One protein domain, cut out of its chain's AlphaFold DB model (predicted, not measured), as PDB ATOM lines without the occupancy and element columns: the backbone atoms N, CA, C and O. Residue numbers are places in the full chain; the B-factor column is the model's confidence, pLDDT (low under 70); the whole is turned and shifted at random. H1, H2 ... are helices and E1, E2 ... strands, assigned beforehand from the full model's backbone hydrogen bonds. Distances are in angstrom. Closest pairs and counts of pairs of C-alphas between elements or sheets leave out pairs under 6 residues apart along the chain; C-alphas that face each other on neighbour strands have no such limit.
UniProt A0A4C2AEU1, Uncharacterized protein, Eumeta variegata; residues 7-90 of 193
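Overview. This is residues 7 to 90 of the 193 residues of an uncharacterized protein of Eumeta variegata (UniProt A0A4C2AEU1). There is little regular structure: a long two-stranded hairpin, E3 and E4, and a separate small one, E1 and E2, stand among long loops, with short helices H1 and H2 toward opposite ends. The 84 printed residues run H1, E1, E2, E3, E4, H2; both sheets are antiparallel. The class is mixed, with only 32 residues in named elements. The whole is loose, radius of gyration of the C-alphas 15.3 A, and spans 47 by 30 by 18 A.

Along the chain. E3, residues 58 to 65, is 20.5 A long, from C-alpha 58 at (-35.127, 44.530, 45.397); E4, residues 75 to 81, is 19.6 A. E1 is residues 39 to 41, E2 44 to 46. H1 is residues 14 to 17; H2, 83 to 89, ends at C-alpha 89 (-36.631, 32.451, 48.885).

Arrangement. Hairpin E3 and E4 is antiparallel at 163 degrees, with N 60 and O 79 2.9 A apart, within hydrogen-bond range. In hairpin E1 and E2, N 39 and O 46 are 2.9 A apart, also within range. E2 and E3 are apart. H2 is only just apart from E3, closest 8.2 A; H1 is apart from E3. H2 has 2 of 3 O i to N i+4 pairs within range; H1 is too short for one.

Size, cuts and confidence. The C-alphas farthest apart, Gly 11 and Thr 88, are 47.1 A apart. The printed part has no cut. Links H1 to E1 and E2 to E3 are long. Residues 7 to 27 and 82 to 90 have pLDDT under 70.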
ATOM      1  N   ARG A   7     -45.947  62.508  21.693       56.75
ATOM      2  CA  ARG A   7     -44.980  62.965  20.675       56.75
ATOM      3  C   ARG A   7     -44.027  61.873  20.167       56.75
ATOM      4  O   ARG A   7     -43.471  62.007  19.091       56.75
ATOM      5  N   GLN A   8     -43.843  60.786  20.914       57.94
ATOM      6  CA  GLN A   8     -42.963  59.666  20.550       57.94
ATOM      7  C   GLN A   8     -43.664  58.631  19.646       57.94
ATOM      8  O   GLN A   8     -43.025  57.706  19.140       57.94
ATOM      9  N   TYR A   9     -44.968  58.800  19.396       55.19
ATOM     10  CA  TYR A   9     -45.768  57.923  18.532       55.19
ATOM     11  C   TYR A   9     -45.904  58.425  17.089       55.19
ATOM     12  O   TYR A   9     -46.335  57.671  16.215       55.19
ATOM     13  N   THR A  10     -45.549  59.680  16.800       47.09
ATOM     14  CA  THR A  10     -45.666  60.233  15.445       47.09
ATOM     15  C   THR A  10     -44.684  59.560  14.487       47.09
ATOM     16  O   THR A  10     -43.484  59.532  14.738       47.09
ATOM     17  N   GLY A  11     -45.203  59.015  13.382       53.47
ATOM     18  CA  GLY A  11     -44.419  58.346  12.334       53.47
ATOM     19  C   GLY A  11     -44.204  56.840  12.530       53.47
ATOM     20  O   GLY A  11     -43.615  56.197  11.662       53.47
ATOM     21  N   ARG A  12     -44.702  56.250  13.624       53.75
ATOM     22  CA  ARG A  12     -44.735  54.793  13.818       53.75
ATOM     23  C   ARG A  12     -46.134  54.307  13.426       53.75
ATOM     24  O   ARG A  12     -47.115  54.912  13.845       53.75
ATOM     25  N   GLY A  13     -46.226  53.298  12.555       51.09
ATOM     26  CA  GLY A  13     -47.492  52.781  12.004       51.09
ATOM     27  C   GLY A  13     -48.543  52.425  13.070       51.09
ATOM     28  O   GLY A  13     -48.263  52.468  14.265       51.09
ATOM     29  N   ALA A  14     -49.760  52.062  12.647       51.22
ATOM     30  CA  ALA A  14     -50.942  51.905  13.516       51.22
ATOM     31  C   ALA A  14     -50.722  51.063  14.798       51.22
ATOM     32  O   ALA A  14     -51.376  51.303  15.809       51.22
ATOM     33  N   GLU A  15     -49.763  50.136  14.790       51.53
ATOM     34  CA  GLU A  15     -49.379  49.296  15.932       51.53
ATOM     35  C   GLU A  15     -48.830  50.082  17.134       51.53
ATOM     36  O   GLU A  15     -48.981  49.648  18.276       51.53
ATOM     37  N   ALA A  16     -48.236  51.257  16.906       48.19
ATOM     38  CA  ALA A  16     -47.683  52.084  17.973       48.19
ATOM     39  C   ALA A  16     -48.771  52.779  18.803       48.19
ATOM     40  O   ALA A  16     -48.508  53.150  19.938       48.19
ATOM     41  N   GLN A  17     -49.994  52.925  18.279       46.25
ATOM     42  CA  GLN A  17     -51.108  53.598  18.965       46.25
ATOM     43  C   GLN A  17     -51.802  52.719  20.018       46.25
ATOM     44  O   GLN A  17     -52.799  53.136  20.605       46.25
ATOM     45  N   THR A  18     -51.294  51.509  20.265       46.72
ATOM     46  CA  THR A  18     -51.808  50.642  21.326       46.72
ATOM     47  C   THR A  18     -51.559  51.259  22.711       46.72
ATOM     48  O   THR A  18     -50.505  51.878  22.927       46.72
ATOM     49  N   PRO A  19     -52.512  51.109  23.659       47.84
ATOM     50  CA  PRO A  19     -52.356  51.587  25.029       47.84
ATOM     51  C   PRO A  19     -51.050  51.087  25.651       47.84
ATOM     52  O   PRO A  19     -50.453  50.104  25.200       47.84
ATOM     53  N   ALA A  20     -50.571  51.797  26.676       52.94
ATOM     54  CA  ALA A  20     -49.433  51.361  27.477       52.94
ATOM     55  C   ALA A  20     -49.577  49.871  27.819       52.94
ATOM     56  O   ALA A  20     -50.654  49.431  28.209       52.94
ATOM     57  N   MET A  21     -48.504  49.110  27.605       49.91
ATOM     58  CA  MET A  21     -48.458  47.681  27.894       49.91
ATOM     59  C   MET A  21     -48.815  47.503  29.371       49.91
ATOM     60  O   MET A  21     -48.061  47.933  30.238       49.91
ATOM     61  N   GLU A  22     -50.010  46.985  29.639       49.31
ATOM     62  CA  GLU A  22     -50.509  46.766  30.992       49.31
ATOM     63  C   GLU A  22     -49.571  45.779  31.698       49.31
ATOM     64  O   GLU A  22     -49.032  44.874  31.053       49.31
ATOM     65  N   GLN A  23     -49.298  46.021  32.986       50.78
ATOM     66  CA  GLN A  23     -48.316  45.272  33.776       50.78
ATOM     67  C   GLN A  23     -48.434  43.772  33.496       50.78
ATOM     68  O   GLN A  23     -49.486  43.174  33.708       50.78
ATOM     69  N   THR A  24     -47.351  43.160  33.019       51.28
ATOM     70  CA  THR A  24     -47.283  41.712  32.829       51.28
ATOM     71  C   THR A  24     -47.550  41.036  34.171       51.28
ATOM     72  O   THR A  24     -46.707  41.110  35.068       51.28
ATOM     73  N   GLU A  25     -48.723  40.414  34.327       60.00
ATOM     74  CA  GLU A  25     -49.113  39.716  35.552       60.00
ATOM     75  C   GLU A  25     -48.083  38.620  35.875       60.00
ATOM     76  O   GLU A  25     -48.059  37.555  35.266       60.00
ATOM     77  N   GLY A  26     -47.187  38.902  36.825       63.91
ATOM     78  CA  GLY A  26     -46.225  37.926  37.344       63.91
ATOM     79  C   GLY A  26     -44.894  38.520  37.800       63.91
ATOM     80  O   GLY A  26     -44.434  38.182  38.895       63.91
ATOM     81  N   ALA A  27     -44.312  39.428  37.013       68.56
ATOM     82  CA  ALA A  27     -42.968  39.970  37.230       68.56
ATOM     83  C   ALA A  27     -43.007  41.482  37.530       68.56
ATOM     84  O   ALA A  27     -43.559  42.232  36.723       68.56
ATOM     85  N   PRO A  28     -42.427  41.953  38.655       80.50
ATOM     86  CA  PRO A  28     -42.289  43.383  38.924       80.50
ATOM     87  C   PRO A  28     -41.519  44.109  37.812       80.50
ATOM     88  O   PRO A  28     -40.428  43.680  37.428       80.50
ATOM     89  N   LEU A  29     -42.091  45.212  37.319       86.44
ATOM     90  CA  LEU A  29     -41.480  46.121  36.349       86.44
ATOM     91  C   LEU A  29     -40.815  47.294  37.070       86.44
ATOM     92  O   LEU A  29     -41.459  47.992  37.849       86.44
ATOM     93  N   HIS A  30     -39.530  47.515  36.783       89.50
ATOM     94  CA  HIS A  30     -38.682  48.472  37.508       89.50
ATOM     95  C   HIS A  30     -38.427  49.783  36.765       89.50
ATOM     96  O   HIS A  30     -37.830  50.700  37.331       89.50
ATOM     97  N   ASN A  31     -38.865  49.892  35.508       91.56
ATOM     98  CA  ASN A  31     -38.751  51.128  34.739       91.56
ATOM     99  C   ASN A  31     -39.455  52.277  35.473       91.56
ATOM    100  O   ASN A  31     -40.624  52.159  35.836       91.56
ATOM    101  N   ARG A  32     -38.757  53.403  35.646       87.81
ATOM    102  CA  ARG A  32     -39.299  54.604  36.293       87.81
ATOM    103  C   ARG A  32     -39.759  55.639  35.277       87.81
ATOM    104  O   ARG A  32     -39.115  55.850  34.251       87.81
ATOM    105  N   GLU A  33     -40.847  56.317  35.615       84.88
ATOM    106  CA  GLU A  33     -41.293  57.520  34.918       84.88
ATOM    107  C   GLU A  33     -40.242  58.639  35.001       84.88
ATOM    108  O   GLU A  33     -39.382  58.653  35.888       84.88
ATOM    109  N   ASN A  34     -40.333  59.603  34.081       86.44
ATOM    110  CA  ASN A  34     -39.473  60.792  34.020       86.44
ATOM    111  C   ASN A  34     -37.973  60.501  33.835       86.44
ATOM    112  O   ASN A  34     -37.135  61.358  34.105       86.44
ATOM    113  N   GLN A  35     -37.625  59.298  33.378       91.75
ATOM    114  CA  GLN A  35     -36.292  59.006  32.862       91.75
ATOM    115  C   GLN A  35     -36.228  59.314  31.359       91.75
ATOM    116  O   GLN A  35     -37.258  59.239  30.679       91.75
ATOM    117  N   PRO A  36     -35.037  59.642  30.825       92.00
ATOM    118  CA  PRO A  36     -34.824  59.732  29.386       92.00
ATOM    119  C   PRO A  36     -35.292  58.467  28.663       92.00
ATOM    120  O   PRO A  36     -35.264  57.373  29.232       92.00
ATOM    121  N   ALA A  37     -35.686  58.605  27.395       92.00
ATOM    122  CA  ALA A  37     -36.097  57.450  26.606       92.00
ATOM    123  C   ALA A  37     -34.969  56.411  26.529       92.00
ATOM    124  O   ALA A  37     -33.814  56.811  26.443       92.00
ATOM    125  N   THR A  38     -35.256  55.112  26.528       93.25
ATOM    126  CA  THR A  38     -34.194  54.082  26.489       93.25
ATOM    127  C   THR A  38     -33.537  53.927  25.116       93.25
ATOM    128  O   THR A  38     -32.395  53.485  25.022       93.25
ATOM    129  N   PHE A  39     -34.208  54.387  24.060       92.06
ATOM    130  CA  PHE A  39     -33.701  54.433  22.695       92.06
ATOM    131  C   PHE A  39     -33.880  55.832  22.091       92.06
ATOM    132  O   PHE A  39     -34.963  56.414  22.185       92.06
ATOM    133  N   ALA A  40     -32.849  56.339  21.419       91.88
ATOM    134  CA  ALA A  40     -32.839  57.593  20.678       91.88
ATOM    135  C   ALA A  40     -32.101  57.393  19.348       91.88
ATOM    136  O   ALA A  40     -30.876  57.345  19.311       91.88
ATOM    137  N   GLY A  41     -32.857  57.276  18.256       88.56
ATOM    138  CA  GLY A  41     -32.301  57.122  16.910       88.56
ATOM    139  C   GLY A  41     -32.752  58.237  15.969       88.56
ATOM    140  O   GLY A  41     -33.525  59.123  16.336       88.56
ATOM    141  N   ALA A  42     -32.349  58.154  14.699       85.94
ATOM    142  CA  ALA A  42     -32.658  59.169  13.677       85.94
ATOM    143  C   ALA A  42     -34.165  59.442  13.463       85.94
ATOM    144  O   ALA A  42     -34.541  60.466  12.899       85.94
ATOM    145  N   ARG A  43     -35.038  58.520  13.891       82.50
ATOM    146  CA  ARG A  43     -36.506  58.616  13.774       82.50
ATOM    147  C   ARG A  43     -37.193  59.054  15.072       82.50
ATOM    148  O   ARG A  43     -38.412  58.945  15.179       82.50
ATOM    149  N   GLY A  44     -36.423  59.522  16.049       86.94
ATOM    150  CA  GLY A  44     -36.908  59.960  17.350       86.94
ATOM    151  C   GLY A  44     -36.660  58.942  18.457       86.94
ATOM    152  O   GLY A  44     -35.902  57.980  18.316       86.94
ATOM    153  N   GLU A  45     -37.324  59.184  19.579       88.75
ATOM    154  CA  GLU A  45     -37.078  58.486  20.836       88.75
ATOM    155  C   GLU A  45     -38.180  57.471  21.165       88.75
ATOM    156  O   GLU A  45     -39.331  57.630  20.747       88.75
ATOM    157  N   SER A  46     -37.838  56.412  21.901       84.50
ATOM    158  CA  SER A  46     -38.799  55.421  22.404       84.50
ATOM    159  C   SER A  46     -38.309  54.677  23.640       84.50
ATOM    160  O   SER A  46     -37.110  54.513  23.836       84.50
ATOM    161  N   ASN A  47     -39.258  54.148  24.414       87.25
ATOM    162  CA  ASN A  47     -39.008  53.254  25.542       87.25
ATOM    163  C   ASN A  47     -39.270  51.799  25.142       87.25
ATOM    164  O   ASN A  47     -40.395  51.313  25.262       87.25
ATOM    165  N   ILE A  48     -38.240  51.123  24.632       86.62
ATOM    166  CA  ILE A  48     -38.330  49.725  24.164       86.62
ATOM    167  C   ILE A  48     -37.627  48.727  25.087       86.62
ATOM    168  O   ILE A  48     -37.953  47.545  25.065       86.62
ATOM    169  N   ASP A  49     -36.709  49.203  25.924       90.88
ATOM    170  CA  ASP A  49     -36.000  48.384  26.905       90.88
ATOM    171  C   ASP A  49     -36.755  48.323  28.246       90.88
ATOM    172  O   ASP A  49     -37.148  49.353  28.806       90.88
ATOM    173  N   LEU A  50     -36.938  47.112  28.781       89.25
ATOM    174  CA  LEU A  50     -37.654  46.844  30.033       89.25
ATOM    175  C   LEU A  50     -36.738  46.166  31.057       89.25
ATOM    176  O   LEU A  50     -35.921  45.316  30.714       89.25
ATOM    177  N   THR A  51     -36.904  46.517  32.330       89.25
ATOM    178  CA  THR A  51     -36.229  45.883  33.469       89.25
ATOM    179  C   THR A  51     -37.263  45.161  34.321       89.25
ATOM    180  O   THR A  51     -38.071  45.793  34.998       89.25
ATOM    181  N   LEU A  52     -37.231  43.830  34.286       89.19
ATOM    182  CA  LEU A  52     -38.130  42.946  35.027       89.19
ATOM    183  C   LEU A  52     -37.331  42.127  36.044       89.19
ATOM    184  O   LEU A  52     -36.164  41.816  35.804       89.19
ATOM    185  N   SER A  53     -37.959  41.731  37.148       82.19
ATOM    186  CA  SER A  53     -37.369  40.767  38.086       82.19
ATOM    187  C   SER A  53     -38.344  39.658  38.467       82.19
ATOM    188  O   SER A  53     -39.540  39.724  38.191       82.19
ATOM    189  N   THR A  54     -37.838  38.638  39.158       80.06
ATOM    190  CA  THR A  54     -38.686  37.760  39.969       80.06
ATOM    191  C   THR A  54     -39.172  38.505  41.216       80.06
ATOM    192  O   THR A  54     -38.628  39.546  41.607       80.06
ATOM    193  N   ARG A  55     -40.228  37.983  41.850       76.19
ATOM    194  CA  ARG A  55     -40.716  38.506  43.133       76.19
ATOM    195  C   ARG A  55     -39.627  38.373  44.202       76.19
ATOM    196  O   ARG A  55     -38.918  37.374  44.237       76.19
ATOM    197  N   GLY A  56     -39.514  39.371  45.076       74.44
ATOM    198  CA  GLY A  56     -38.543  39.376  46.178       74.44
ATOM    199  C   GLY A  56     -37.147  39.897  45.821       74.44
ATOM    200  O   GLY A  56     -36.319  40.026  46.716       74.44
ATOM    201  N   VAL A  57     -36.886  40.234  44.552       82.25
ATOM    202  CA  VAL A  57     -35.675  40.967  44.157       82.25
ATOM    203  C   VAL A  57     -35.914  42.460  44.352       82.25
ATOM    204  O   VAL A  57     -36.819  43.032  43.741       82.25
ATOM    205  N   GLU A  58     -35.097  43.086  45.194       86.94
ATOM    206  CA  GLU A  58     -35.127  44.530  45.397       86.94
ATOM    207  C   GLU A  58     -34.243  45.213  44.350       86.94
ATOM    208  O   GLU A  58     -33.041  44.950  44.258       86.94
ATOM    209  N   VAL A  59     -34.854  46.086  43.548       90.38
ATOM    210  CA  VAL A  59     -34.159  46.906  42.553       90.38
ATOM    211  C   VAL A  59     -34.298  48.373  42.944       90.38
ATOM    212  O   VAL A  59     -35.402  48.913  43.024       90.38
ATOM    213  N   SER A  60     -33.165  49.027  43.178       92.31
ATOM    214  CA  SER A  60     -33.075  50.421  43.616       92.31
ATOM    215  C   SER A  60     -32.261  51.258  42.618       92.31
ATOM    216  O   SER A  60     -31.638  50.730  41.695       92.31
ATOM    217  N   ASP A  61     -32.319  52.588  42.733       94.38
ATOM    218  CA  ASP A  61     -31.559  53.535  41.895       94.38
ATOM    219  C   ASP A  61     -31.678  53.343  40.366       94.38
ATOM    220  O   ASP A  61     -30.744  53.649  39.622       94.38
ATOM    221  N   TRP A  62     -32.828  52.854  39.883       96.19
ATOM    222  CA  TRP A  62     -33.072  52.673  38.448       96.19
ATOM    223  C   TRP A  62     -33.098  54.012  37.705       96.19
ATOM    224  O   TRP A  62     -33.890  54.898  38.047       96.19
ATOM    225  N   ARG A  63     -32.247  54.153  36.683       95.88
ATOM    226  CA  ARG A  63     -32.150  55.346  35.829       95.88
ATOM    227  C   ARG A  63     -31.555  55.042  34.454       95.88
ATOM    228  O   ARG A  63     -30.847  54.049  34.277       95.88
ATOM    229  N   VAL A  64     -31.794  55.946  33.508       95.62
ATOM    230  CA  VAL A  64     -31.233  55.904  32.147       95.62
ATOM    231  C   VAL A  64     -30.123  56.951  32.022       95.62
ATOM    232  O   VAL A  64     -30.304  58.096  32.428       95.62
ATOM    233  N   LEU A  65     -28.968  56.568  31.477       94.06
ATOM    234  CA  LEU A  65     -27.824  57.450  31.234       94.06
ATOM    235  C   LEU A  65     -27.719  57.764  29.737       94.06
ATOM    236  O   LEU A  65     -27.393  56.880  28.942       94.06
ATOM    237  N   GLU A  66     -27.974  59.019  29.363       89.19
ATOM    238  CA  GLU A  66     -28.038  59.445  27.956       89.19
ATOM    239  C   GLU A  66     -26.683  59.411  27.248       89.19
ATOM    240  O   GLU A  66     -26.596  58.971  26.109       89.19
ATOM    241  N   GLU A  67     -25.619  59.822  27.936       87.25
ATOM    242  CA  GLU A  67     -24.298  60.049  27.330       87.25
ATOM    243  C   GLU A  67     -23.279  58.953  27.671       87.25
ATOM    244  O   GLU A  67     -22.083  59.078  27.414       87.25
ATOM    245  N   ALA A  68     -23.731  57.853  28.274       86.25
ATOM    246  CA  ALA A  68     -22.848  56.750  28.651       86.25
ATOM    247  C   ALA A  68     -22.494  55.824  27.470       86.25
ATOM    248  O   ALA A  68     -21.657  54.932  27.616       86.25
ATOM    249  N   SER A  69     -23.148  56.004  26.322       87.50
ATOM    250  CA  SER A  69     -23.044  55.151  25.140       87.50
ATOM    251  C   SER A  69     -23.167  55.997  23.873       87.50
ATOM    252  O   SER A  69     -23.921  56.960  23.845       87.50
ATOM    253  N   VAL A  70     -22.446  55.612  22.818       89.38
ATOM    254  CA  VAL A  70     -22.591  56.181  21.460       89.38
ATOM    255  C   VAL A  70     -23.588  55.390  20.599       89.38
ATOM    256  O   VAL A  70     -23.709  55.641  19.405       89.38
ATOM    257  N   SER A  71     -24.247  54.385  21.184       91.94
ATOM    258  CA  SER A  71     -25.335  53.628  20.557       91.94
ATOM    259  C   SER A  71     -26.640  54.417  20.623       91.94
ATOM    260  O   SER A  71     -26.865  55.147  21.585       91.94
ATOM    261  N   ASP A  72     -27.547  54.162  19.679       92.69
ATOM    262  CA  ASP A  72     -28.932  54.636  19.759       92.69
ATOM    263  C   ASP A  72     -29.653  54.086  21.011       92.69
ATOM    264  O   ASP A  72     -30.640  54.662  21.461       92.69
ATOM    265  N   HIS A  73     -29.166  52.992  21.615       94.69
ATOM    266  CA  HIS A  73     -29.606  52.548  22.943       94.69
ATOM    267  C   HIS A  73     -28.830  53.252  24.061       94.69
ATOM    268  O   HIS A  73     -27.592  53.214  24.115       94.69
ATOM    269  N   ARG A  74     -29.578  53.808  25.016       94.12
ATOM    270  CA  ARG A  74     -29.057  54.449  26.225       94.12
ATOM    271  C   ARG A  74     -28.856  53.428  27.340       94.12
ATOM    272  O   ARG A  74     -29.579  52.439  27.461       94.12
ATOM    273  N   LEU A  75     -27.849  53.667  28.175       95.12
ATOM    274  CA  LEU A  75     -27.462  52.723  29.218       95.12
ATOM    275  C   LEU A  75     -28.433  52.804  30.402       95.12
ATOM    276  O   LEU A  75     -28.536  53.840  31.053       95.12
ATOM    277  N   ILE A  76     -29.085  51.691  30.727       96.44
ATOM    278  CA  ILE A  76     -29.870  51.542  31.956       96.44
ATOM    279  C   ILE A  76     -28.942  51.098  33.088       96.44
ATOM    280  O   ILE A  76     -28.175  50.146  32.936       96.44
ATOM    281  N   VAL A  77     -29.033  51.764  34.239       95.62
ATOM    282  CA  VAL A  77     -28.323  51.377  35.462       95.62
ATOM    283  C   VAL A  77     -29.288  51.293  36.633       95.62
ATOM    284  O   VAL A  77     -30.214  52.089  36.750       95.62
ATOM    285  N   PHE A  78     -29.055  50.319  37.501       95.81
ATOM    286  CA  PHE A  78     -29.795  50.104  38.739       95.81
ATOM    287  C   PHE A  78     -28.914  49.329  39.718       95.81
ATOM    288  O   PHE A  78     -27.877  48.770  39.348       95.81
ATOM    289  N   ARG A  79     -29.334  49.298  40.976       93.62
ATOM    290  CA  ARG A  79     -28.745  48.478  42.029       93.62
ATOM    291  C   ARG A  79     -29.682  47.323  42.330       93.62
ATOM    292  O   ARG A  79     -30.897  47.468  42.246       93.62
ATOM    293  N   VAL A  80     -29.097  46.182  42.658       90.81
ATOM    294  CA  VAL A  80     -29.834  45.007  43.111       90.81
ATOM    295  C   VAL A  80     -29.373  44.716  44.525       90.81
ATOM    296  O   VAL A  80     -28.206  44.384  44.732       90.81
ATOM    297  N   ASP A  81     -30.286  44.859  45.475       81.25
ATOM    298  CA  ASP A  81     -30.038  44.593  46.886       81.25
ATOM    299  C   ASP A  81     -30.663  43.234  47.270       81.25
ATOM    300  O   ASP A  81     -31.582  42.732  46.621       81.25
ATOM    301  N   GLY A  82     -30.121  42.570  48.298       62.94
ATOM    302  CA  GLY A  82     -30.717  41.335  48.832       62.94
ATOM    303  C   GLY A  82     -30.532  40.058  47.996       62.94
ATOM    304  O   GLY A  82     -31.244  39.082  48.237       62.94
ATOM    305  N   ALA A  83     -29.563  40.009  47.072       53.88
ATOM    306  CA  ALA A  83     -29.293  38.830  46.233       53.88
ATOM    307  C   ALA A  83     -29.110  37.514  47.031       53.88
ATOM    308  O   ALA A  83     -29.496  36.449  46.553       53.88
ATOM    309  N   GLU A  84     -28.606  37.575  48.270       50.69
ATOM    310  CA  GLU A  84     -28.451  36.400  49.147       50.69
ATOM    311  C   GLU A  84     -29.778  35.892  49.756       50.69
ATOM    312  O   GLU A  84     -29.935  34.691  49.982       50.69
ATOM    313  N   ARG A  85     -30.764  36.775  49.981       46.94
ATOM    314  CA  ARG A  85     -32.103  36.407  50.491       46.94
ATOM    315  C   ARG A  85     -33.065  36.014  49.369       46.94
ATOM    316  O   ARG A  85     -33.899  35.135  49.551       46.94
ATOM    317  N   ALA A  86     -32.939  36.625  48.193       47.16
ATOM    318  CA  ALA A  86     -33.776  36.295  47.043       47.16
ATOM    319  C   ALA A  86     -33.408  34.932  46.431       47.16
ATOM    320  O   ALA A  86     -34.297  34.205  46.010       47.16
ATOM    321  N   ALA A  87     -32.129  34.535  46.438       48.72
ATOM    322  CA  ALA A  87     -31.716  33.208  45.969       48.72
ATOM    323  C   ALA A  87     -32.182  32.060  46.886       48.72
ATOM    324  O   ALA A  87     -32.301  30.927  46.431       48.72
ATOM    325  N   THR A  88     -32.450  32.346  48.165       44.28
ATOM    326  CA  THR A  88     -32.923  31.366  49.158       44.28
ATOM    327  C   THR A  88     -34.449  31.321  49.295       44.28
ATOM    328  O   THR A  88     -34.973  30.297  49.716       44.28
ATOM    329  N   CYS A  89     -35.160  32.384  48.896       41.88
ATOM    330  CA  CYS A  89     -36.631  32.451  48.885       41.88
ATOM    331  C   CYS A  89     -37.253  32.388  47.480       41.88
ATOM    332  O   CYS A  89     -38.479  32.375  47.353       41.88
ATOM    333  N   ALA A  90     -36.442  32.373  46.420       43.97
ATOM    334  CA  ALA A  90     -36.899  31.965  45.106       43.97
ATOM    335  C   ALA A  90     -37.125  30.455  45.164       43.97
ATOM    336  O   ALA A  90     -36.240  29.669  44.829       43.97
TER     337      ALA A  90